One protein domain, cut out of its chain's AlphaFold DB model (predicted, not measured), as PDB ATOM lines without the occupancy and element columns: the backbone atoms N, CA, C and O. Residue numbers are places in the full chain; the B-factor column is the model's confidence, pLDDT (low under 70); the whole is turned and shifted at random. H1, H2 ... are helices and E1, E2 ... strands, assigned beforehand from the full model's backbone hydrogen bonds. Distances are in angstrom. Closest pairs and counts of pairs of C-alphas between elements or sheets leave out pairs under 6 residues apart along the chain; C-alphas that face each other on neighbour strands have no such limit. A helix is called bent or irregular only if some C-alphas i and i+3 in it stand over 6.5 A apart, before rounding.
ATOM      1  N   SER A   4     -11.278 -12.614  15.721       66.88
ATOM      2  CA  SER A   4     -11.543 -11.327  15.073       66.88
ATOM      3  C   SER A   4     -11.091 -10.156  15.950       66.88
ATOM      4  O   SER A   4     -10.444  -9.235  15.453       66.88
ATOM      5  N   ASP A   5     -11.353 -10.213  17.261       76.75
ATOM      6  CA  ASP A   5     -10.918  -9.170  18.202       76.75
ATOM      7  C   ASP A   5      -9.388  -9.086  18.284       76.75
ATOM      8  O   ASP A   5      -8.820  -7.995  18.283       76.75
ATOM      9  N   LEU A   6      -8.709 -10.239  18.324       74.94
ATOM     10  CA  LEU A   6      -7.247 -10.312  18.369       74.94
ATOM     11  C   LEU A   6      -6.622  -9.751  17.086       74.94
ATOM     12  O   LEU A   6      -5.646  -9.005  17.139       74.94
ATOM     13  N   TYR A   7      -7.218 -10.057  15.936       75.50
ATOM     14  CA  TYR A   7      -6.778  -9.530  14.651       75.50
ATOM     15  C   TYR A   7      -6.935  -8.003  14.550       75.50
ATOM     16  O   TYR A   7      -5.995  -7.302  14.158       75.50
ATOM     17  N   GLN A   8      -8.089  -7.466  14.960       81.69
ATOM     18  CA  GLN A   8      -8.303  -6.018  15.019       81.69
ATOM     19  C   GLN A   8      -7.326  -5.351  15.991       81.69
ATOM     20  O   GLN A   8      -6.722  -4.329  15.656       81.69
ATOM     21  N   LEU A   9      -7.107  -5.956  17.162       85.62
ATOM     22  CA  LEU A   9      -6.141  -5.469  18.138       85.62
ATOM     23  C   LEU A   9      -4.739  -5.369  17.526       85.62
ATOM     24  O   LEU A   9      -4.134  -4.298  17.582       85.62
ATOM     25  N   GLU A  10      -4.237  -6.433  16.893       86.12
ATOM     26  CA  GLU A  10      -2.917  -6.411  16.257       86.12
ATOM     27  C   GLU A  10      -2.813  -5.334  15.168       86.12
ATOM     28  O   GLU A  10      -1.830  -4.591  15.132       86.12
ATOM     29  N   ASN A  11      -3.843  -5.161  14.334       84.31
ATOM     30  CA  ASN A  11      -3.857  -4.105  13.318       84.31
ATOM     31  C   ASN A  11      -3.790  -2.690  13.920       84.31
ATOM     32  O   ASN A  11      -3.123  -1.824  13.355       84.31
ATOM     33  N   THR A  12      -4.392  -2.453  15.091       90.62
ATOM     34  CA  THR A  12      -4.263  -1.155  15.784       90.62
ATOM     35  C   THR A  12      -2.900  -0.943  16.451       90.62
ATOM     36  O   THR A  12      -2.510   0.201  16.705       90.62
ATOM     37  N   PHE A  13      -2.170  -2.018  16.758       91.94
ATOM     38  CA  PHE A  13      -0.869  -1.950  17.425       91.94
ATOM     39  C   PHE A  13       0.311  -1.895  16.455       91.94
ATOM     40  O   PHE A  13       1.358  -1.377  16.829       91.94
ATOM     41  N   ILE A  14       0.164  -2.342  15.211       90.94
ATOM     42  CA  ILE A  14       1.268  -2.332  14.238       90.94
ATOM     43  C   ILE A  14       1.798  -0.931  13.924       90.94
ATOM     44  O   ILE A  14       3.008  -0.731  14.051       90.94
ATOM     45  N   PRO A  15       0.954   0.074  13.621       92.56
ATOM     46  CA  PRO A  15       1.439   1.443  13.456       92.56
ATOM     47  C   PRO A  15       2.132   1.975  14.719       92.56
ATOM     48  O   PRO A  15       3.114   2.712  14.633       92.56
ATOM     49  N   LYS A  16       1.661   1.566  15.908       95.94
ATOM     50  CA  LYS A  16       2.276   1.940  17.191       95.94
ATOM     51  C   LYS A  16       3.637   1.276  17.376       95.94
ATOM     52  O   LYS A  16       4.550   1.934  17.859       95.94
ATOM     53  N   LEU A  17       3.790   0.020  16.952       94.88
ATOM     54  CA  LEU A  17       5.057  -0.704  17.002       94.88
ATOM     55  C   LEU A  17       6.090  -0.062  16.088       94.88
ATOM     56  O   LEU A  17       7.201   0.206  16.529       94.88
ATOM     57  N   ILE A  18       5.710   0.283  14.859       93.31
ATOM     58  CA  ILE A  18       6.591   1.023  13.947       93.31
ATOM     59  C   ILE A  18       7.066   2.333  14.594       93.31
ATOM     60  O   ILE A  18       8.249   2.668  14.517       93.31
ATOM     61  N   ASN A  19       6.168   3.071  15.252       94.88
ATOM     62  CA  ASN A  19       6.529   4.316  15.929       94.88
ATOM     63  C   ASN A  19       7.445   4.085  17.138       94.88
ATOM     64  O   ASN A  19       8.455   4.775  17.249       94.88
ATOM     65  N   ALA A  20       7.156   3.093  17.982       94.69
ATOM     66  CA  ALA A  20       7.993   2.742  19.126       94.69
ATOM     67  C   ALA A  20       9.416   2.346  18.692       94.69
ATOM     68  O   ALA A  20      10.390   2.877  19.220       94.69
ATOM     69  N   LEU A  21       9.543   1.517  17.649       93.62
ATOM     70  CA  LEU A  21      10.838   1.138  17.075       93.62
ATOM     71  C   LEU A  21      11.600   2.364  16.548       93.62
ATOM     72  O   LEU A  21      12.804   2.486  16.763       93.62
ATOM     73  N   ARG A  22      10.913   3.309  15.893       92.12
ATOM     74  CA  ARG A  22      11.524   4.570  15.434       92.12
ATOM     75  C   ARG A  22      11.967   5.462  16.595       92.12
ATOM     76  O   ARG A  22      12.996   6.123  16.470       92.12
ATOM     77  N   GLU A  23      11.216   5.510  17.689       91.38
ATOM     78  CA  GLU A  23      11.606   6.244  18.898       91.38
ATOM     79  C   GLU A  23      12.841   5.617  19.553       91.38
ATOM     80  O   GLU A  23      13.796   6.339  19.841       91.38
ATOM     81  N   ASP A  24      12.889   4.288  19.666       90.38
ATOM     82  CA  ASP A  24      14.061   3.552  20.157       90.38
ATOM     83  C   ASP A  24      15.303   3.769  19.273       90.38
ATOM     84  O   ASP A  24      16.423   3.923  19.768       90.38
ATOM     85  N   MET A  25      15.120   3.850  17.951       88.06
ATOM     86  CA  MET A  25      16.202   4.202  17.025       88.06
ATOM     87  C   MET A  25      16.716   5.635  17.233       88.06
ATOM     88  O   MET A  25      17.907   5.878  17.044       88.06
ATOM     89  N   ARG A  26      15.838   6.587  17.579       84.12
ATOM     90  CA  ARG A  26      16.188   8.007  17.778       84.12
ATOM     91  C   ARG A  26      16.843   8.268  19.132       84.12
ATOM     92  O   ARG A  26      17.715   9.127  19.220       84.12
ATOM     93  N   SER A  27      16.412   7.564  20.176       74.50
ATOM     94  CA  SER A  27      16.927   7.725  21.541       74.50
ATOM     95  C   SER A  27      18.287   7.044  21.751       74.50
ATOM     96  O   SER A  27      19.049   7.428  22.642       74.50
ATOM     97  N   SER A  28      18.645   6.080  20.899       59.19
ATOM     98  CA  SER A  28      19.934   5.391  20.941       59.19
ATOM     99  C   SER A  28      21.065   6.216  20.313       59.19
ATOM    100  O   SER A  28      21.134   6.380  19.096       59.19
ATOM    101  N   LYS A  29      22.040   6.654  21.126       57.94
ATOM    102  CA  LYS A  29      23.273   7.304  20.631       57.94
ATOM    103  C   LYS A  29      24.128   6.431  19.696       57.94
ATOM    104  O   LYS A  29      24.975   6.985  19.008       57.94
ATOM    105  N   HIS A  30      23.928   5.109  19.622       52.12
ATOM    106  CA  HIS A  30      24.774   4.215  18.810       52.12
ATOM    107  C   HIS A  30      24.019   3.036  18.184       52.12
ATOM    108  O   HIS A  30      24.527   1.913  18.085       52.12
ATOM    109  N   GLY A  31      22.818   3.331  17.699       52.34
ATOM    110  CA  GLY A  31      21.911   2.367  17.106       52.34
ATOM    111  C   GLY A  31      22.394   1.684  15.831       52.34
ATOM    112  O   GLY A  31      21.639   0.884  15.336       52.34
ATOM    113  N   GLU A  32      23.578   1.908  15.256       62.97
ATOM    114  CA  GLU A  32      23.846   1.364  13.912       62.97
ATOM    115  C   GLU A  32      23.645  -0.160  13.816       62.97
ATOM    116  O   GLU A  32      22.865  -0.597  12.986       62.97
ATOM    117  N   ALA A  33      24.199  -0.967  14.728       70.19
ATOM    118  CA  ALA A  33      23.972  -2.417  14.704       70.19
ATOM    119  C   ALA A  33      22.527  -2.804  15.074       70.19
ATOM    120  O   ALA A  33      21.899  -3.566  14.354       70.19
ATOM    121  N   ILE A  34      21.968  -2.262  16.161       80.00
ATOM    122  CA  ILE A  34      20.607  -2.606  16.619       80.00
ATOM    123  C   ILE A  34      19.551  -2.113  15.623       80.00
ATOM    124  O   ILE A  34      18.672  -2.859  15.204       80.00
ATOM    125  N   SER A  35      19.661  -0.865  15.192       79.38
ATOM    126  CA  SER A  35      18.811  -0.258  14.178       79.38
ATOM    127  C   SER A  35      18.945  -0.966  12.838       79.38
ATOM    128  O   SER A  35      17.925  -1.242  12.230       79.38
ATOM    129  N   PHE A  36      20.153  -1.270  12.358       76.12
ATOM    130  CA  PHE A  36      20.330  -1.850  11.024       76.12
ATOM    131  C   PHE A  36      20.052  -3.355  10.971       76.12
ATOM    132  O   PHE A  36      19.488  -3.829   9.994       76.12
ATOM    133  N   GLN A  37      20.408  -4.105  12.015       81.56
ATOM    134  CA  GLN A  37      20.288  -5.568  12.030       81.56
ATOM    135  C   GLN A  37      18.971  -6.058  12.644       81.56
ATOM    136  O   GLN A  37      18.656  -7.237  12.511       81.56
ATOM    137  N   VAL A  38      18.216  -5.191  13.334       86.50
ATOM    138  CA  VAL A  38      16.975  -5.582  14.026       86.50
ATOM    139  C   VAL A  38      15.837  -4.602  13.758       86.50
ATOM    140  O   VAL A  38      14.856  -4.972  13.120       86.50
ATOM    141  N   LEU A  39      15.939  -3.348  14.213       89.19
ATOM    142  CA  LEU A  39      14.768  -2.458  14.250       89.19
ATOM    143  C   LEU A  39      14.291  -2.044  12.848       89.19
ATOM    144  O   LEU A  39      13.094  -2.089  12.585       89.19
ATOM    145  N   ARG A  40      15.201  -1.687  11.928       87.25
ATOM    146  CA  ARG A  40      14.861  -1.373  10.529       87.25
ATOM    147  C   ARG A  40      14.307  -2.591   9.790       87.25
ATOM    148  O   ARG A  40      13.224  -2.436   9.236       87.25
ATOM    149  N   PRO A  41      14.940  -3.783   9.835       86.12
ATOM    150  CA  PRO A  41      14.350  -4.987   9.256       86.12
ATOM    151  C   PRO A  41      12.927  -5.254   9.745       86.12
ATOM    152  O   PRO A  41      12.029  -5.496   8.944       86.12
ATOM    153  N   VAL A  42      12.682  -5.129  11.052       88.19
ATOM    154  CA  VAL A  42      11.344  -5.335  11.626       88.19
ATOM    155  C   VAL A  42      10.356  -4.257  11.169       88.19
ATOM    156  O   VAL A  42       9.203  -4.575  10.889       88.19
ATOM    157  N   ILE A  43      10.779  -2.996  11.034       89.06
ATOM    158  CA  ILE A  43       9.942  -1.947  10.431       89.06
ATOM    159  C   ILE A  43       9.611  -2.290   8.971       89.06
ATOM    160  O   ILE A  43       8.453  -2.157   8.583       89.06
ATOM    161  N   SER A  44      10.588  -2.730   8.173       85.69
ATOM    162  CA  SER A  44      10.369  -3.125   6.776       85.69
ATOM    163  C   SER A  44       9.356  -4.263   6.687       85.69
ATOM    164  O   SER A  44       8.360  -4.122   5.984       85.69
ATOM    165  N   LEU A  45       9.509  -5.298   7.519       84.25
ATOM    166  CA  LEU A  45       8.542  -6.390   7.647       84.25
ATOM    167  C   LEU A  45       7.126  -5.903   7.983       84.25
ATOM    168  O   LEU A  45       6.145  -6.410   7.450       84.25
ATOM    169  N   LEU A  46       7.005  -4.948   8.908       84.25
ATOM    170  CA  LEU A  46       5.707  -4.438   9.357       84.25
ATOM    171  C   LEU A  46       5.007  -3.563   8.312       84.25
ATOM    172  O   LEU A  46       3.787  -3.414   8.386       84.25
ATOM    173  N   ASN A  47       5.762  -2.996   7.367       82.56
ATOM    174  CA  ASN A  47       5.221  -2.252   6.230       82.56
ATOM    175  C   ASN A  47       4.830  -3.164   5.055       82.56
ATOM    176  O   ASN A  47       4.127  -2.704   4.157       82.56
ATOM    177  N   GLU A  48       5.261  -4.429   5.039       75.62
ATOM    178  CA  GLU A  48       4.866  -5.377   3.999       75.62
ATOM    179  C   GLU A  48       3.411  -5.834   4.176       75.62
ATOM    180  O   GLU A  48       2.968  -6.246   5.252       75.62
ATOM    181  N   GLU A  49       2.664  -5.794   3.073       50.09
ATOM    182  CA  GLU A  49       1.246  -6.167   3.005       50.09
ATOM    183  C   GLU A  49       1.042  -7.660   3.341       50.09
ATOM    184  O   GLU A  49       0.106  -8.045   4.046       50.09
ATOM    185  N   LYS A  50       2.007  -8.500   2.935       55.81
ATOM    186  CA  LYS A  50       2.086  -9.932   3.248       55.81
ATOM    187  C   LYS A  50       3.056 -10.167   4.406       55.81
ATOM    188  O   LYS A  50       4.181 -10.610   4.210       55.81
ATOM    189  N   ARG A  51       2.612  -9.861   5.627       59.19
ATOM    190  CA  ARG A  51       3.380 -10.117   6.864       59.19
ATOM    191  C   ARG A  51       3.885 -11.563   6.924       59.19
ATOM    192  O   ARG A  51       3.192 -12.470   6.467       59.19
ATOM    193  N   TYR A  52       5.013 -11.795   7.604       61.41
ATOM    194  CA  TYR A  52       5.475 -13.150   7.934       61.41
ATOM    195  C   TYR A  52       4.387 -13.902   8.729       61.41
ATOM    196  O   TYR A  52       4.131 -13.557   9.884       61.41
ATOM    197  N   PRO A  53       3.761 -14.955   8.171       58.97
ATOM    198  CA  PRO A  53       2.608 -15.608   8.800       58.97
ATOM    199  C   PRO A  53       2.981 -16.434  10.042       58.97
ATOM    200  O   PRO A  53       2.110 -16.897  10.772       58.97
ATOM    201  N   GLY A  54       4.278 -16.641  10.288       66.56
ATOM    202  CA  GLY A  54       4.783 -17.504  11.355       66.56
ATOM    203  C   GLY A  54       5.006 -16.837  12.717       66.56
ATOM    204  O   GLY A  54       5.435 -17.542  13.628       66.56
ATOM    205  N   LEU A  55       4.776 -15.525  12.864       75.06
ATOM    206  CA  LEU A  55       5.012 -14.779  14.112       75.06
ATOM    207  C   LEU A  55       3.835 -13.864  14.447       75.06
ATOM    208  O   LEU A  55       3.455 -13.023  13.632       75.06
ATOM    209  N   SER A  56       3.247 -14.026  15.638       81.88
ATOM    210  CA  SER A  56       2.255 -13.069  16.156       81.88
ATOM    211  C   SER A  56       2.905 -11.717  16.444       81.88
ATOM    212  O   SER A  56       4.131 -11.623  16.580       81.88
ATOM    213  N   LEU A  57       2.101 -10.662  16.599       87.56
ATOM    214  CA  LEU A  57       2.648  -9.347  16.936       87.56
ATOM    215  C   LEU A  57       3.381  -9.373  18.286       87.56
ATOM    216  O   LEU A  57       4.451  -8.781  18.422       87.56
ATOM    217  N   GLY A  58       2.843 -10.107  19.266       89.25
ATOM    218  CA  GLY A  58       3.486 -10.319  20.565       89.25
ATOM    219  C   GLY A  58       4.839 -11.027  20.449       89.25
ATOM    220  O   GLY A  58       5.821 -10.573  21.037       89.25
ATOM    221  N   GLN A  59       4.915 -12.092  19.644       89.19
ATOM    222  CA  GLN A  59       6.167 -12.811  19.384       89.19
ATOM    223  C   GLN A  59       7.188 -11.934  18.661       89.19
ATOM    224  O   GLN A  59       8.371 -11.968  18.998       89.19
ATOM    225  N   LEU A  60       6.734 -11.120  17.704       90.69
ATOM    226  CA  LEU A  60       7.590 -10.184  16.990       90.69
ATOM    227  C   LEU A  60       8.177  -9.141  17.946       90.69
ATOM    228  O   LEU A  60       9.392  -8.971  17.956       90.69
ATOM    229  N   MET A  61       7.358  -8.501  18.790       93.88
ATOM    230  CA  MET A  61       7.834  -7.543  19.800       93.88
ATOM    231  C   MET A  61       8.861  -8.182  20.740       93.88
ATOM    232  O   MET A  61       9.968  -7.669  20.900       93.88
ATOM    233  N   LYS A  62       8.524  -9.340  21.312       93.50
ATOM    234  CA  LYS A  62       9.372 -10.062  22.264       93.50
ATOM    235  C   LYS A  62      10.699 -10.520  21.655       93.50
ATOM    236  O   LYS A  62      11.760 -10.251  22.218       93.50
ATOM    237  N   GLY A  63      10.654 -11.159  20.488       93.88
ATOM    238  CA  GLY A  63      11.848 -11.615  19.779       93.88
ATOM    239  C   GLY A  63      12.746 -10.458  19.333       93.88
ATOM    240  O   GLY A  63      13.964 -10.540  19.482       93.88
ATOM    241  N   THR A  64      12.149  -9.355  18.868       94.31
ATOM    242  CA  THR A  64      12.862  -8.118  18.499       94.31
ATOM    243  C   THR A  64      13.616  -7.540  19.694       94.31
ATOM    244  O   THR A  64      14.805  -7.249  19.580       94.31
ATOM    245  N   MET A  65      12.960  -7.423  20.855       95.38
ATOM    246  CA  MET A  65      13.594  -6.914  22.076       95.38
ATOM    247  C   MET A  65      14.744  -7.815  22.537       95.38
ATOM    248  O   MET A  65      15.853  -7.326  22.732       95.38
ATOM    249  N   ASN A  66      14.528  -9.132  22.633       95.69
ATOM    250  CA  ASN A  66      15.575 -10.075  23.045       95.69
ATOM    251  C   ASN A  66      16.790 -10.057  22.097       95.69
ATOM    252  O   ASN A  66      17.940 -10.101  22.552       95.69
ATOM    253  N   MET A  67      16.562  -9.945  20.784       94.75
ATOM    254  CA  MET A  67      17.643  -9.811  19.804       94.75
ATOM    255  C   MET A  67      18.387  -8.475  19.961       94.75
ATOM    256  O   MET A  67      19.619  -8.470  20.002       94.75
ATOM    257  N   ALA A  68      17.667  -7.357  20.108       93.12
ATOM    258  CA  ALA A  68      18.259  -6.034  20.315       93.12
ATOM    259  C   ALA A  68      19.114  -5.980  21.593       93.12
ATOM    260  O   ALA A  68      20.262  -5.535  21.548       93.12
ATOM    261  N   ILE A  69      18.597  -6.515  22.703       93.75
ATOM    262  CA  ILE A  69      19.311  -6.661  23.980       93.75
ATOM    263  C   ILE A  69      20.579  -7.498  23.797       93.75
ATOM    264  O   ILE A  69      21.645  -7.136  24.296       93.75
ATOM    265  N   SER A  70      20.495  -8.587  23.031       94.31
ATOM    266  CA  SER A  70      21.646  -9.457  22.784       94.31
ATOM    267  C   SER A  70      22.762  -8.764  22.015       94.31
ATOM    268  O   SER A  70      23.938  -8.914  22.364       94.31
ATOM    269  N   LEU A  71      22.413  -7.981  20.993       90.69
ATOM    270  CA  LEU A  71      23.380  -7.177  20.248       90.69
ATOM    271  C   LEU A  71      23.964  -6.052  21.113       90.69
ATOM    272  O   LEU A  71      25.172  -5.819  21.059       90.69
ATOM    273  N   GLN A  72      23.143  -5.410  21.954       90.12
ATOM    274  CA  GLN A  72      23.579  -4.389  22.914       90.12
ATOM    275  C   GLN A  72      24.631  -4.961  23.875       90.12
ATOM    276  O   GLN A  72      25.763  -4.480  23.916       90.12
ATOM    277  N   ILE A  73      24.303  -6.059  24.560       92.31
ATOM    278  CA  ILE A  73      25.205  -6.727  25.506       92.31
ATOM    279  C   ILE A  73      26.489  -7.186  24.815       92.31
ATOM    280  O   ILE A  73      27.572  -7.021  25.369       92.31
ATOM    281  N   SER A  74      26.393  -7.741  23.605       89.69
ATOM    282  CA  SER A  74      27.574  -8.228  22.879       89.69
ATOM    283  C   SER A  74      28.522  -7.096  22.473       89.69
ATOM    284  O   SER A  74      29.725  -7.318  22.386       89.69
ATOM    285  N   LYS A  75      27.993  -5.890  22.234       86.69
ATOM    286  CA  LYS A  75      28.783  -4.720  21.840       86.69
ATOM    287  C   LYS A  75      29.382  -3.971  23.032       86.69
ATOM    288  O   LYS A  75      30.509  -3.498  22.925       86.69
ATOM    289  N   TYR A  76      28.640  -3.838  24.131       87.88
ATOM    290  CA  TYR A  76      29.020  -2.972  25.257       87.88
ATOM    291  C   TYR A  76      29.389  -3.722  26.536       87.88
ATOM    292  O   TYR A  76      29.868  -3.097  27.478       87.88
ATOM    293  N   GLY A  77      29.174  -5.038  26.601       90.62
ATOM    294  CA  GLY A  77      29.461  -5.816  27.805       90.62
ATOM    295  C   GLY A  77      28.621  -5.371  29.004       90.62
ATOM    296  O   GLY A  77      29.134  -5.297  30.116       90.62
ATOM    297  N   ASN A  78      27.340  -5.039  28.781       93.25
ATOM    298  CA  ASN A  78      26.477  -4.454  29.814       93.25
ATOM    299  C   ASN A  78      26.284  -5.344  31.047       93.25
ATOM    300  O   ASN A  78      25.930  -4.830  32.099       93.25
ATOM    301  N   ILE A  79      26.465  -6.658  30.933       95.94
ATOM    302  CA  ILE A  79      26.223  -7.591  32.035       95.94
ATOM    303  C   ILE A  79      27.433  -8.494  32.269       95.94
ATOM    304  O   ILE A  79      28.119  -8.896  31.324       95.94
ATOM    305  N   SER A  80      27.639  -8.868  33.527       95.62
ATOM    306  CA  SER A  80      28.549  -9.927  33.966       95.62
ATOM    307  C   SER A  80      27.865 -10.787  35.033       95.62
ATOM    308  O   SER A  80      26.867 -10.369  35.620       95.62
ATOM    309  N   ALA A  81      28.402 -11.979  35.314       95.56
ATOM    310  CA  ALA A  81      27.906 -12.820  36.409       95.56
ATOM    311  C   ALA A  81      27.911 -12.075  37.759       95.56
ATOM    312  O   ALA A  81      26.994 -12.237  38.557       95.56
ATOM    313  N   GLU A  82      28.898 -11.205  37.979       95.81
ATOM    314  CA  GLU A  82      29.002 -10.364  39.175       95.81
ATOM    315  C   GLU A  82      27.913  -9.281  39.232       95.81
ATOM    316  O   GLU A  82      27.407  -8.982  40.311       95.81
ATOM    317  N   SER A  83      27.534  -8.692  38.090       94.94
ATOM    318  CA  SER A  83      26.614  -7.548  38.067       94.94
ATOM    319  C   SER A  83      25.136  -7.950  38.125       94.94
ATOM    320  O   SER A  83      24.337  -7.246  38.744       94.94
ATOM    321  N   VAL A  84      24.764  -9.074  37.501       94.44
ATOM    322  CA  VAL A  84      23.360  -9.534  37.413       94.44
ATOM    323  C   VAL A  84      23.088 -10.850  38.148       94.44
ATOM    324  O   VAL A  84      21.941 -11.285  38.218       94.44
ATOM    325  N   GLY A  85      24.123 -11.480  38.704       94.94
ATOM    326  CA  GLY A  85      24.054 -12.801  39.322       94.94
ATOM    327  C   GLY A  85      24.339 -13.935  38.332       94.94
ATOM    328  O   GLY A  85      23.879 -13.931  37.187       94.94
ATOM    329  N   GLU A  86      25.085 -14.937  38.796       94.88
ATOM    330  CA  GLU A  86      25.586 -16.054  37.986       94.88
ATOM    331  C   GLU A  86      24.460 -16.840  37.304       94.88
ATOM    332  O   GLU A  86      24.466 -16.995  36.086       94.88
ATOM    333  N   THR A  87      23.418 -17.222  38.048       93.69
ATOM    334  CA  THR A  87      22.289 -17.996  37.509       93.69
ATOM    335  C   THR A  87      21.563 -17.278  36.364       93.69
ATOM    336  O   THR A  87      21.219 -17.895  35.355       93.69
ATOM    337  N   VAL A  88      21.325 -15.968  36.499       93.38
ATOM    338  CA  VAL A  88      20.649 -15.164  35.466       93.38
ATOM    339  C   VAL A  88      21.555 -15.008  34.245       93.38
ATOM    340  O   VAL A  88      21.103 -15.176  33.109       93.38
ATOM    341  N   TYR A  89      22.839 -14.736  34.477       95.94
ATOM    342  CA  TYR A  89      23.841 -14.581  33.431       95.94
ATOM    343  C   TYR A  89      24.036 -15.863  32.604       95.94
ATOM    344  O   TYR A  89      24.078 -15.810  31.370       95.94
ATOM    345  N   GLU A  90      24.137 -17.023  33.255       95.88
ATOM    346  CA  GLU A  90      24.302 -18.318  32.590       95.88
ATOM    347  C   GLU A  90      23.073 -18.698  31.769       95.88
ATOM    348  O   GLU A  90      23.209 -19.041  30.588       95.88
ATOM    349  N   LYS A  91      21.874 -18.561  32.353       94.38
ATOM    350  CA  LYS A  91      20.611 -18.821  31.652       94.38
ATOM    351  C   LYS A  91      20.494 -17.964  30.393       94.38
ATOM    352  O   LYS A  91      20.262 -18.497  29.307       94.38
ATOM    353  N   TYR A  92      20.724 -16.658  30.519       96.19
ATOM    354  CA  TYR A  92      20.714 -15.744  29.380       96.19
ATOM    355  C   TYR A  92      21.721 -16.161  28.304       96.19
ATOM    356  O   TYR A  92      21.387 -16.208  27.120       96.19
ATOM    357  N   ASN A  93      22.951 -16.508  28.689       96.12
ATOM    358  CA  ASN A  93      23.966 -16.919  27.723       96.12
ATOM    359  C   ASN A  93      23.609 -18.220  27.001       96.12
ATOM    360  O   ASN A  93      23.887 -18.338  25.804       96.12
ATOM    361  N   GLN A  94      23.007 -19.184  27.698       94.75
ATOM    362  CA  GLN A  94      22.537 -20.430  27.100       94.75
ATOM    363  C   GLN A  94      21.434 -20.165  26.067       94.75
ATOM    364  O   GLN A  94      21.536 -20.632  24.929       94.75
ATOM    365  N   GLU A  95      20.424 -19.373  26.430       94.94
ATOM    366  CA  GLU A  95      19.328 -19.012  25.528       94.94
ATOM    367  C   GLU A  95      19.840 -18.199  24.326       94.94
ATOM    368  O   GLU A  95      19.565 -18.554  23.178       94.94
ATOM    369  N   ARG A  96      20.694 -17.192  24.555       95.19
ATOM    370  CA  ARG A  96      21.306 -16.382  23.489       95.19
ATOM    371  C   ARG A  96      22.062 -17.238  22.477       95.19
ATOM    372  O   ARG A  96      21.916 -17.029  21.273       95.19
ATOM    373  N   ARG A  97      22.867 -18.209  22.930       94.44
ATOM    374  CA  ARG A  97      23.583 -19.127  22.021       94.44
ATOM    375  C   ARG A  97      22.607 -19.878  21.120       94.44
ATOM    376  O   ARG A  97      22.863 -19.990  19.925       94.44
ATOM    377  N   HIS A  98      21.483 -20.336  21.672       94.00
ATOM    378  CA  HIS A  98      20.441 -21.000  20.899       94.00
ATOM    379  C   HIS A  98      19.762 -20.058  19.892       94.00
ATOM    380  O   HIS A  98      19.567 -20.444  18.737       94.00
ATOM    381  N   TRP A  99      19.439 -18.819  20.276       95.00
ATOM    382  CA  TRP A  99      18.786 -17.861  19.373       95.00
ATOM    383  C   TRP A  99      19.665 -17.466  18.185       95.00
ATOM    384  O   TRP A  99      19.144 -17.239  17.099       95.00
ATOM    385  N   PHE A 100      20.986 -17.412  18.374       93.94
ATOM    386  CA  PHE A 100      21.943 -16.930  17.374       93.94
ATOM    387  C   PHE A 100      22.639 -18.042  16.562       93.94
ATOM    388  O   PHE A 100      23.544 -17.741  15.784       93.94
ATOM    389  N   VAL A 101      22.234 -19.320  16.672       92.25
ATOM    390  CA  VAL A 101      22.799 -20.391  15.810       92.25
ATOM    391  C   VAL A 101      22.642 -20.007  14.334       92.25
ATOM    392  O   VAL A 101      21.545 -19.618  13.924       92.25
ATOM    393  N   GLY A 102      23.737 -20.090  13.569       84.50
ATOM    394  CA  GLY A 102      23.813 -19.744  12.142       84.50
ATOM    395  C   GLY A 102      23.889 -18.242  11.826       84.50
ATOM    396  O   GLY A 102      24.188 -17.875  10.695       84.50
ATOM    397  N   TYR A 103      23.681 -17.356  12.807       87.88
ATOM    398  CA  TYR A 103      23.601 -15.907  12.573       87.88
ATOM    399  C   TYR A 103      24.914 -15.314  12.047       87.88
ATOM    400  O   TYR A 103      24.929 -14.600  11.049       87.88
ATOM    401  N   ASN A 104      26.036 -15.642  12.693       82.88
ATOM    402  CA  ASN A 104      27.345 -15.109  12.310       82.88
ATOM    403  C   ASN A 104      27.815 -15.629  10.944       82.88
ATOM    404  O   ASN A 104      28.526 -14.924  10.235       82.88
ATOM    405  N   GLU A 105      27.453 -16.861  10.587       83.44
ATOM    406  CA  GLU A 105      27.759 -17.437   9.273       83.44
ATOM    407  C   GLU A 105      26.952 -16.734   8.184       83.44
ATOM    408  O   GLU A 105      27.524 -16.304   7.183       83.44
ATOM    409  N   ALA A 106      25.657 -16.517   8.430       80.06
ATOM    410  CA  ALA A 106      24.787 -15.784   7.520       80.06
ATOM    411  C   ALA A 106      25.252 -14.330   7.325       80.06
ATOM    412  O   ALA A 106      25.362 -13.872   6.192       80.06
ATOM    413  N   LEU A 107      25.636 -13.628   8.399       80.06
ATOM    414  CA  LEU A 107      26.207 -12.278   8.297       80.06
ATOM    415  C   LEU A 107      27.484 -12.231   7.444       80.06
ATOM    416  O   LEU A 107      27.681 -11.282   6.691       80.06
ATOM    417  N   LYS A 108      28.364 -13.234   7.559       79.31
ATOM    418  CA  LYS A 108      29.621 -13.291   6.791       79.31
ATOM    419  C   LYS A 108      29.396 -13.592   5.309       79.31
ATOM    420  O   LYS A 108      30.174 -13.124   4.484       79.31
ATOM    421  N   ALA A 109      28.372 -14.376   4.980       73.75
ATOM    422  CA  ALA A 109      28.114 -14.833   3.618       73.75
ATOM    423  C   ALA A 109      27.569 -13.735   2.688       73.75
ATOM    424  O   ALA A 109      27.732 -13.835   1.476       73.75
ATOM    425  N   ILE A 110      26.928 -12.698   3.236       67.75
ATOM    426  CA  ILE A 110      26.113 -11.762   2.445       67.75
ATOM    427  C   ILE A 110      26.879 -10.496   2.002       67.75
ATOM    428  O   ILE A 110      26.437  -9.772   1.114       67.75
ATOM    429  N   GLY A 111      28.080 -10.238   2.529       63.75
ATOM    430  CA  GLY A 111      28.817  -9.012   2.194       63.75
ATOM    431  C   GLY A 111      28.117  -7.761   2.760       63.75
ATOM    432  O   GLY A 111      27.627  -7.820   3.888       63.75
ATOM    433  N   PRO A 112      28.083  -6.608   2.058       65.44
ATOM    434  CA  PRO A 112      27.335  -5.442   2.527       65.44
ATOM    435  C   PRO A 112      25.843  -5.793   2.608       65.44
ATOM    436  O   PRO A 112      25.204  -6.009   1.582       65.44
ATOM    437  N   LEU A 113      25.296  -5.865   3.823       64.62
ATOM    438  CA  LEU A 113      23.908  -6.270   4.043       64.62
ATOM    439  C   LEU A 113      22.937  -5.293   3.367       64.62
ATOM    440  O   LEU A 113      22.908  -4.111   3.709       64.62
ATOM    441  N   SER A 114      22.099  -5.792   2.458       69.44
ATOM    442  CA  SER A 114      20.890  -5.073   2.056       69.44
ATOM    443  C   SER A 114      19.824  -5.159   3.161       69.44
ATOM    444  O   SER A 114      19.891  -6.023   4.038       69.44
ATOM    445  N   GLU A 115      18.809  -4.286   3.136       66.50
ATOM    446  CA  GLU A 115      17.707  -4.345   4.116       66.50
ATOM    447  C   GLU A 115      16.923  -5.665   4.046       66.50
ATOM    448  O   GLU A 115      16.472  -6.171   5.075       66.50
ATOM    449  N   LYS A 116      16.800  -6.245   2.847       71.06
ATOM    450  CA  LYS A 116      16.133  -7.533   2.637       71.06
ATOM    451  C   LYS A 116      16.932  -8.677   3.259       71.06
ATOM    452  O   LYS A 116      16.375  -9.488   3.989       71.06
ATOM    453  N   ASP A 117      18.242  -8.694   3.043       71.81
ATOM    454  CA  ASP A 117      19.088  -9.736   3.622       71.81
ATOM    455  C   ASP A 117      19.171  -9.619   5.152       71.81
ATOM    456  O   ASP A 117      19.207 -10.622   5.865       71.81
ATOM    457  N   ALA A 118      19.148  -8.388   5.677       74.12
ATOM    458  CA  ALA A 118      19.077  -8.144   7.114       74.12
ATOM    459  C   ALA A 118      17.795  -8.720   7.726       74.12
ATOM    460  O   ALA A 118      17.836  -9.277   8.825       74.12
ATOM    461  N   LEU A 119      16.675  -8.637   7.004       77.69
ATOM    462  CA  LEU A 119      15.418  -9.249   7.414       77.69
ATOM    463  C   LEU A 119      15.494 -10.779   7.416       77.69
ATOM    464  O   LEU A 119      15.143 -11.395   8.425       77.69
ATOM    465  N   ASP A 120      16.002 -11.387   6.345       79.69
ATOM    466  CA  ASP A 120      16.106 -12.848   6.229       79.69
ATOM    467  C   ASP A 120      17.003 -13.459   7.319       79.69
ATOM    468  O   ASP A 120      16.718 -14.542   7.838       79.69
ATOM    469  N   ILE A 121      18.041 -12.734   7.745       83.75
ATOM    470  CA  ILE A 121      18.892 -13.143   8.867       83.75
ATOM    471  C   ILE A 121      18.197 -12.926  10.225       83.75
ATOM    472  O   ILE A 121      18.343 -13.747  11.139       83.75
ATOM    473  N   ALA A 122      17.466 -11.821  10.395       86.50
ATOM    474  CA  ALA A 122      16.860 -11.462  11.676       86.50
ATOM    475  C   ALA A 122      15.683 -12.375  12.050       86.50
ATOM    476  O   ALA A 122      15.555 -12.763  13.215       86.50
ATOM    477  N   ILE A 123      14.839 -12.769  11.088       87.44
ATOM    478  CA  ILE A 123      13.607 -13.528  11.362       87.44
ATOM    479  C   ILE A 123      13.854 -14.849  12.118       87.44
ATOM    480  O   ILE A 123      13.179 -15.078  13.128       87.44
ATOM    481  N   PRO A 124      14.805 -15.720  11.724       89.31
ATOM    482  CA  PRO A 124      15.087 -16.948  12.469       89.31
ATOM    483  C   PRO A 124      15.554 -16.700  13.908       89.31
ATOM    484  O   PRO A 124      15.261 -17.508  14.796       89.31
ATOM    485  N   VAL A 125      16.290 -15.610  14.149       92.94
ATOM    486  CA  VAL A 125      16.734 -15.219  15.496       92.94
ATOM    487  C   VAL A 125      15.545 -14.728  16.312       92.94
ATOM    488  O   VAL A 125      15.304 -15.253  17.394       92.94
ATOM    489  N   ILE A 126      14.749 -13.803  15.766       92.25
ATOM    490  CA  ILE A 126      13.532 -13.267  16.396       92.25
ATOM    491  C   ILE A 126      12.576 -14.401  16.770       92.25
ATOM    492  O   ILE A 126      12.083 -14.446  17.897       92.25
ATOM    493  N   LYS A 127      12.347 -15.357  15.860       89.88
ATOM    494  CA  LYS A 127      11.459 -16.496  16.105       89.88
ATOM    495  C   LYS A 127      11.908 -17.324  17.305       89.88
ATOM    496  O   LYS A 127      11.101 -17.567  18.196       89.88
ATOM    497  N   ARG A 128      13.183 -17.718  17.360       91.94
ATOM    498  CA  ARG A 128      13.737 -18.478  18.496       91.94
ATOM    499  C   ARG A 128      13.742 -17.656  19.782       91.94
ATOM    500  O   ARG A 128      13.305 -18.142  20.817       91.94
ATOM    501  N   ALA A 129      14.159 -16.397  19.702       93.50
ATOM    502  CA  ALA A 129      14.209 -15.488  20.842       93.50
ATOM    503  C   ALA A 129      12.823 -15.212  21.445       93.50
ATOM    504  O   ALA A 129      12.714 -14.980  22.648       93.50
ATOM    505  N   SER A 130      11.760 -15.276  20.637       91.69
ATOM    506  CA  SER A 130      10.380 -15.105  21.105       91.69
ATOM    507  C   SER A 130       9.882 -16.247  22.003       91.69
ATOM    508  O   SER A 130       8.953 -16.045  22.778       91.69
ATOM    509  N   GLN A 131      10.499 -17.434  21.922       89.12
ATOM    510  CA  GLN A 131      10.076 -18.633  22.658       89.12
ATOM    511  C   GLN A 131      10.609 -18.685  24.097       89.12
ATOM    512  O   GLN A 131      10.136 -19.486  24.900       89.12
ATOM    513  N   SER A 132      11.592 -17.849  24.426       88.31
ATOM    514  CA  SER A 132      12.202 -17.782  25.757       88.31
ATOM    515  C   SER A 132      11.503 -16.746  26.639       88.31
ATOM    516  O   SER A 132      10.492 -16.168  26.250       88.31
ATOM    517  N   CYS A 133      12.005 -16.498  27.849       90.12
ATOM    518  CA  CYS A 133      11.545 -15.352  28.635       90.12
ATOM    519  C   CYS A 133      11.894 -14.022  27.938       90.12
ATOM    520  O   CYS A 133      12.783 -13.965  27.085       90.12
ATOM    521  N   LEU A 134      11.174 -12.948  28.263       92.75
ATOM    522  CA  LEU A 134      11.569 -11.599  27.861       92.75
ATOM    523  C   LEU A 134      12.589 -11.078  28.873       92.75
ATOM    524  O   LEU A 134      12.300 -11.065  30.064       92.75
ATOM    525  N   TYR A 135      13.749 -10.610  28.425       93.94
ATOM    526  CA  TYR A 135      14.681  -9.918  29.316       93.94
ATOM    527  C   TYR A 135      14.307  -8.437  29.402       93.94
ATOM    528  O   TYR A 135      14.195  -7.753  28.385       93.94
ATOM    529  N   LEU A 136      14.084  -7.945  30.618       93.88
ATOM    530  CA  LEU A 136      13.747  -6.552  30.886       93.88
ATOM    531  C   LEU A 136      15.026  -5.759  31.094       93.88
ATOM    532  O   LEU A 136      15.852  -6.129  31.924       93.88
ATOM    533  N   THR A 137      15.179  -4.677  30.328       93.19
ATOM    534  CA  THR A 137      16.372  -3.825  30.360       93.19
ATOM    535  C   THR A 137      16.031  -2.368  30.040       93.19
ATOM    536  O   THR A 137      14.966  -2.109  29.477       93.19
ATOM    537  N   PRO A 138      16.944  -1.413  30.298       90.94
ATOM    538  CA  PRO A 138      16.843  -0.047  29.778       90.94
ATOM    539  C   PRO A 138      17.064   0.067  28.254       90.94
ATOM    540  O   PRO A 138      17.120   1.176  27.720       90.94
ATOM    541  N   CYS A 139      17.288  -1.042  27.540       89.06
ATOM    542  CA  CYS A 139      17.372  -1.071  26.081       89.06
ATOM    543  C   CYS A 139      15.965  -1.135  25.478       89.06
ATOM    544  O   CYS A 139      15.110  -1.851  25.990       89.06
ATOM    545  N   VAL A 140      15.746  -0.407  24.377       90.81
ATOM    546  CA  VAL A 140      14.469  -0.335  23.637       90.81
ATOM    547  C   VAL A 140      13.225  -0.055  24.513       90.81
ATOM    548  O   VAL A 140      12.227  -0.783  24.448       90.81
ATOM    549  N   PRO A 141      13.260   0.990  25.368       91.56
ATOM    550  CA  PRO A 141      12.206   1.246  26.351       91.56
ATOM    551  C   PRO A 141      10.842   1.560  25.721       91.56
ATOM    552  O   PRO A 141       9.810   1.243  26.320       91.56
ATOM    553  N   HIS A 142      10.803   2.154  24.522       93.44
ATOM    554  CA  HIS A 142       9.545   2.505  23.861       93.44
ATOM    555  C   HIS A 142       8.818   1.245  23.377       93.44
ATOM    556  O   HIS A 142       7.613   1.092  23.602       93.44
ATOM    557  N   THR A 143       9.554   0.304  22.777       94.44
ATOM    558  CA  THR A 143       9.013  -0.999  22.361       94.44
ATOM    559  C   THR A 143       8.573  -1.833  23.564       94.44
ATOM    560  O   THR A 143       7.500  -2.438  23.521       94.44
ATOM    561  N   LEU A 144       9.334  -1.815  24.664       94.25
ATOM    562  CA  LEU A 144       8.963  -2.518  25.895       94.25
ATOM    563  C   LEU A 144       7.658  -1.985  26.499       94.25
ATOM    564  O   LEU A 144       6.756  -2.759  26.832       94.25
ATOM    565  N   ASN A 145       7.517  -0.661  26.578       94.62
ATOM    566  CA  ASN A 145       6.293  -0.030  27.064       94.62
ATOM    567  C   ASN A 145       5.072  -0.388  26.196       94.62
ATOM    568  O   ASN A 145       3.985  -0.680  26.707       94.62
ATOM    569  N   LEU A 146       5.250  -0.412  24.871       95.75
ATOM    570  CA  LEU A 146       4.192  -0.828  23.955       95.75
ATOM    571  C   LEU A 146       3.819  -2.303  24.140       95.75
ATOM    572  O   LEU A 146       2.631  -2.628  24.117       95.75
ATOM    573  N   TYR A 147       4.800  -3.183  24.345       94.38
ATOM    574  CA  TYR A 147       4.553  -4.604  24.578       94.38
ATOM    575  C   TYR A 147       3.700  -4.830  25.830       94.38
ATOM    576  O   TYR A 147       2.711  -5.558  25.779       94.38
ATOM    577  N   PHE A 148       3.996  -4.140  26.932       92.94
ATOM    578  CA  PHE A 148       3.152  -4.204  28.126       92.94
ATOM    579  C   PHE A 148       1.759  -3.618  27.906       92.94
ATOM    580  O   PHE A 148       0.777  -4.229  28.321       92.94
ATOM    581  N   SER A 149       1.648  -2.511  27.169       93.38
ATOM    582  CA  SER A 149       0.344  -1.967  26.768       93.38
ATOM    583  C   SER A 149      -0.465  -2.967  25.930       93.38
ATOM    584  O   SER A 149      -1.688  -3.035  26.046       93.38
ATOM    585  N   TYR A 150       0.204  -3.753  25.083       91.62
ATOM    586  CA  TYR A 150      -0.415  -4.819  24.299       91.62
ATOM    587  C   TYR A 150      -0.889  -5.970  25.196       91.62
ATOM    588  O   TYR A 150      -2.043  -6.383  25.085       91.62
ATOM    589  N   LEU A 151      -0.062  -6.428  26.145       88.94
ATOM    590  CA  LEU A 151      -0.452  -7.461  27.112       88.94
ATOM    591  C   LEU A 151      -1.652  -7.033  27.976       88.94
ATOM    592  O   LEU A 151      -2.569  -7.825  28.155       88.94
ATOM    593  N   GLN A 152      -1.714  -5.771  28.413       89.06
ATOM    594  CA  GLN A 152      -2.870  -5.230  29.148       89.06
ATOM    595  C   GLN A 152      -4.165  -5.217  28.326       89.06
ATOM    596  O   GLN A 152      -5.265  -5.249  28.877       89.06
ATOM    597  N   LYS A 153      -4.064  -5.127  26.994       89.56
ATOM    598  CA  LYS A 153      -5.235  -5.247  26.115       89.56
ATOM    599  C   LYS A 153      -5.659  -6.694  25.910       89.56
ATOM    600  O   LYS A 153      -6.847  -6.927  25.702       89.56
ATOM    601  N   LEU A 154      -4.721  -7.638  25.974       84.12
ATOM    602  CA  LEU A 154      -5.011  -9.072  25.919       84.12
ATOM    603  C   LEU A 154      -5.637  -9.589  27.220       84.12
ATOM    604  O   LEU A 154      -6.551 -10.409  27.164       84.12
ATOM    605  N   ASP A 155      -5.166  -9.095  28.361       81.50
ATOM    606  CA  ASP A 155      -5.654  -9.443  29.692       81.50
ATOM    607  C   ASP A 155      -5.811  -8.175  30.539       81.50
ATOM    608  O   ASP A 155      -4.836  -7.517  30.900       81.50
ATOM    609  N   CYS A 156      -7.055  -7.838  30.882       79.94
ATOM    610  CA  CYS A 156      -7.368  -6.653  31.679       79.94
ATOM    611  C   CYS A 156      -6.870  -6.736  33.130       79.94
ATOM    612  O   CYS A 156      -6.787  -5.699  33.788       79.94
ATOM    613  N   ASN A 157      -6.528  -7.932  33.620       81.12
ATOM    614  CA  ASN A 157      -5.953  -8.134  34.949       81.12
ATOM    615  C   ASN A 157      -4.418  -8.126  34.930       81.12
ATOM    616  O   ASN A 157      -3.792  -8.249  35.983       81.12
ATOM    617  N   PHE A 158      -3.800  -7.988  33.753       82.06
ATOM    618  CA  PHE A 158      -2.353  -7.951  33.641       82.06
ATOM    619  C   PHE A 158      -1.788  -6.686  34.297       82.06
ATOM    620  O   PHE A 158      -2.060  -5.556  33.879       82.06
ATOM    621  N   ILE A 159      -0.953  -6.893  35.313       82.94
ATOM    622  CA  ILE A 159      -0.197  -5.834  35.973       82.94
ATOM    623  C   ILE A 159       1.212  -5.835  35.369       82.94
ATOM    624  O   ILE A 159       1.956  -6.796  35.581       82.94
ATOM    625  N   PRO A 160       1.594  -4.797  34.603       86.19
ATOM    626  CA  PRO A 160       2.911  -4.745  33.996       86.19
ATOM    627  C   PRO A 160       3.988  -4.603  35.076       86.19
ATOM    628  O   PRO A 160       3.796  -3.851  36.037       86.19
ATOM    629  N   PRO A 161       5.133  -5.290  34.931       87.69
ATOM    630  CA  PRO A 161       6.263  -5.060  35.814       87.69
ATOM    631  C   PRO A 161       6.829  -3.654  35.583       87.69
ATOM    632  O   PRO A 161       6.602  -3.018  34.547       87.69
ATOM    633  N   GLN A 162       7.596  -3.165  36.555       86.94
ATOM    634  CA  GLN A 162       8.278  -1.885  36.425       86.94
ATOM    635  C   GLN A 162       9.285  -1.936  35.267       86.94
ATOM    636  O   GLN A 162      10.105  -2.847  35.185       86.94
ATOM    637  N   ILE A 163       9.231  -0.940  34.378       88.50
ATOM    638  CA  ILE A 163      10.194  -0.812  33.282       88.50
ATOM    639  C   ILE A 163      11.549  -0.397  33.868       88.50
ATOM    640  O   ILE A 163      11.615   0.640  34.541       88.50
ATOM    641  N   PRO A 164      12.628  -1.153  33.607       89.44
ATOM    642  CA  PRO A 164      13.953  -0.771  34.059       89.44
ATOM    643  C   PRO A 164      14.381   0.576  33.483       89.44
ATOM    644  O   PRO A 164      14.312   0.811  32.276       89.44
ATOM    645  N   THR A 165      14.859   1.459  34.353       87.50
ATOM    646  CA  THR A 165      15.414   2.758  33.969       87.50
ATOM    647  C   THR A 165      16.929   2.754  34.136       87.50
ATOM    648  O   THR A 165      17.499   1.953  34.880       87.50
ATOM    649  N   GLY A 166      17.613   3.650  33.429       84.19
ATOM    650  CA  GLY A 166      19.055   3.817  33.554       84.19
ATOM    651  C   GLY A 166      19.747   4.041  32.224       84.19
ATOM    652  O   GLY A 166      19.116   4.226  31.185       84.19
ATOM    653  N   ASN A 167      21.076   4.043  32.270       85.19
ATOM    654  CA  ASN A 167      21.892   4.231  31.083       85.19
ATOM    655  C   ASN A 167      22.016   2.909  30.309       85.19
ATOM    656  O   ASN A 167      22.647   1.958  30.768       85.19
ATOM    657  N   THR A 168      21.466   2.874  29.097       83.31
ATOM    658  CA  THR A 168      21.521   1.730  28.174       83.31
ATOM    659  C   THR A 168      22.952   1.270  27.843       83.31
ATOM    660  O   THR A 168      23.157   0.125  27.452       83.31
ATOM    661  N   PHE A 169      23.962   2.132  27.991       84.50
ATOM    662  CA  PHE A 169      25.366   1.831  27.670       84.50
ATOM    663  C   PHE A 169      26.228   1.512  28.893       84.50
ATOM    664  O   PHE A 169      27.385   1.138  28.737       84.50
ATOM    665  N   ALA A 170      25.692   1.698  30.099       87.88
ATOM    666  CA  ALA A 170      26.409   1.364  31.320       87.88
ATOM    667  C   ALA A 170      26.309  -0.135  31.617       87.88
ATOM    668  O   ALA A 170      25.497  -0.849  31.020       87.88
ATOM    669  N   GLN A 171      27.112  -0.600  32.573       93.06
ATOM    670  CA  GLN A 171      26.830  -1.887  33.186       93.06
ATOM    671  C   GLN A 171      25.473  -1.852  33.888       93.06
ATOM    672  O   GLN A 171      25.116  -0.862  34.529       93.06
ATOM    673  N   TRP A 172      24.731  -2.940  33.738       94.62
ATOM    674  CA  TRP A 172      23.434  -3.154  34.348       94.62
ATOM    675  C   TRP A 172      23.579  -4.064  35.557       94.62
ATOM    676  O   TRP A 172      24.317  -5.057  35.538       94.62
ATOM    677  N   ASN A 173      22.854  -3.698  36.603       93.44
ATOM    678  CA  ASN A 173      22.710  -4.499  37.805       93.44
ATOM    679  C   ASN A 173      21.499  -5.445  37.698       93.44
ATOM    680  O   ASN A 173      20.779  -5.453  36.697       93.44
ATOM    681  N   HIS A 174      21.256  -6.208  38.759       91.38
ATOM    682  CA  HIS A 174      20.120  -7.123  38.869       91.38
ATOM    683  C   HIS A 174      18.746  -6.451  38.643       91.38
ATOM    684  O   HIS A 174      17.871  -7.024  37.996       91.38
ATOM    685  N   ASP A 175      18.549  -5.213  39.103       89.62
ATOM    686  CA  ASP A 175      17.277  -4.495  38.911       89.62
ATOM    687  C   ASP A 175      17.088  -4.042  37.456       89.62
ATOM    688  O   ASP A 175      15.967  -3.899  36.965       89.62
ATOM    689  N   GLN A 176      18.198  -3.849  36.744       92.50
ATOM    690  CA  GLN A 176      18.236  -3.401  35.357       92.50
ATOM    691  C   GLN A 176      18.304  -4.537  34.337       92.50
ATOM    692  O   GLN A 176      18.149  -4.276  33.147       92.50
ATOM    693  N   PHE A 177      18.539  -5.775  34.766       94.62
ATOM    694  CA  PHE A 177      18.558  -6.938  33.890       94.62
ATOM    695  C   PHE A 177      17.951  -8.146  34.596       94.62
ATOM    696  O   PHE A 177      18.600  -8.814  35.398       94.62
ATOM    697  N   HIS A 178      16.702  -8.451  34.262       90.69
ATOM    698  CA  HIS A 178      15.996  -9.595  34.829       90.69
ATOM    699  C   HIS A 178      15.030 -10.214  33.821       90.69
ATOM    700  O   HIS A 178      14.558  -9.567  32.887       90.69
ATOM    701  N   SER A 179      14.735 -11.500  34.001       90.12
ATOM    702  CA  SER A 179      13.807 -12.227  33.138       90.12
ATOM    703  C   SER A 179      12.356 -12.021  33.562       90.12
ATOM    704  O   SER A 179      12.014 -12.195  34.731       90.12
ATOM    705  N   PHE A 180      11.491 -11.771  32.590       87.81
ATOM    706  CA  PHE A 180      10.044 -11.727  32.715       87.81
ATOM    707  C   PHE A 180       9.417 -12.849  31.878       87.81
ATOM    708  O   PHE A 180       9.587 -12.924  30.658       87.81
ATOM    709  N   ASN A 181       8.685 -13.742  32.539       79.38
ATOM    710  CA  ASN A 181       7.955 -14.809  31.864       79.38
ATOM    711  C   ASN A 181       6.596 -14.275  31.406       79.38
ATOM    712  O   ASN A 181       5.657 -14.199  32.196       79.38
ATOM    713  N   SER A 182       6.488 -13.916  30.126       65.62
ATOM    714  CA  SER A 182       5.188 -13.684  29.502       65.62
ATOM    715  C   SER A 182       4.519 -15.022  29.178       65.62
ATOM    716  O   SER A 182       5.142 -15.914  28.599       65.62
ATOM    717  N   ILE A 183       3.238 -15.166  29.521       58.94
ATOM    718  CA  ILE A 183       2.388 -16.214  28.946       58.94
ATOM    719  C   ILE A 183       1.865 -15.649  27.623       58.94
ATOM    720  O   ILE A 183       0.956 -14.822  27.604       58.94
ATOM    721  N   ASP A 184       2.480 -16.036  26.504       54.94
ATOM    722  CA  ASP A 184       2.113 -15.512  25.186       54.94
ATOM    723  C   ASP A 184       0.797 -16.151  24.691       54.94
ATOM    724  O   ASP A 184       0.789 -17.154  23.978       54.94
ATOM    725  N   SER A 185      -0.344 -15.543  25.030       48.88
ATOM    726  CA  SER A 185      -1.676 -15.941  24.536       48.88
ATOM    727  C   SER A 185      -1.900 -15.633  23.041       48.88
ATOM    728  O   SER A 185      -2.824 -16.160  22.424       48.88
TER     729      SER A 185
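This is residues 4 to 185 of the 240 residues of an uncharacterized protein of Legionella jordanis (UniProt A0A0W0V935). A four-helix up-and-down bundle, H1b, H2, H3 and H8, has H3 running through the core of the domain, and H7 crosses H2 and H3 nearly at right angles. H6 folds back beside H7, H5 packs on H7 with residues 95 to 99, and a two-strand ribbon, E1 and E2, lies by H3 with E1 nearer to it. The printed part has 182 residues with eight named helices and two named strands, in the order H1 to H7, E1, H8, E2; the class is mostly helix and the strands are antiparallel. It is compact, with a radius of gyration of the C-alphas of 15.6 A and spans of 47 by 46 by 28 A.

Start at the sheet, where E1, residues 134 to 136, and E2, residues 178 to 180, are antiparallel neighbours: N 134 and O 180 are 2.9 A apart and N 180 and O 134 2.7 A, within hydrogen-bond range. The closest C-alphas of E1 and H3, residues 57 to 76, are Leu 134 and Lys 62, 6.2 A apart. H2, residues 32 to 47, touches H3 in a helical hairpin at a shallow tilt of 12 degrees, opposite ways, closest at C-alphas Ile 34 and Ala 68, 5.6 A. H8, residues 141 to 154, touches H3 at C-alphas Tyr 147 and Met 61, 6.5 A. H1, residues 4 to 27, was assigned as one helix by its hydrogen bonds but is bent, C-alphas 12 and 15 being 6.7 A apart; its arm H1b, residues 15 to 27, touches H8 at C-alphas Ala 20 and His 142, 5.0 A. H7, residues 115 to 130, touches H3 about perpendicular at 78 degrees, closest at C-alphas Ser 130 and Gly 63, 4.0 A. H5, residues 86 to 99, touches H7 at C-alphas Trp 99 and Val 125, 5.1 A. H6, residues 103 to 109, forms a helical hairpin with H7, and H4, residues 81 to 84, touches H5 only at the corner. H2 is irregular, C-alphas 37 and 40 being 7.0 A apart. Every O i to N i+4 pair is within hydrogen-bond range in H1a, residues 4 to 12, and in H1b, H3, H5, H6 and H8; H2 has 9 of 12, H7 10 of 12, and H4 is too short for one.

Find C-alpha 4 at (-11.543, -11.327, 15.073), where H1a begins, and C-alpha 57 at (2.648, -9.347, 16.936), from which H3 runs 28.4 A. H7 is 21.4 A long, H2 20.5 A, H8 20.1 A, H5 19.9 A and H1b 18.6 A. E2 ends at C-alpha 180, (10.044, -11.727, 32.715).

The C-alphas farthest apart, Gly 111 and Asn 157, are 47.8 A apart. The printed part has no cut, and the link from H8 to E2, residues 155 to 177, is long. Look for pLDDT under 70 at residue 4 and residues 28 to 32, 49 to 54, 110 to 115 and 182 to 185.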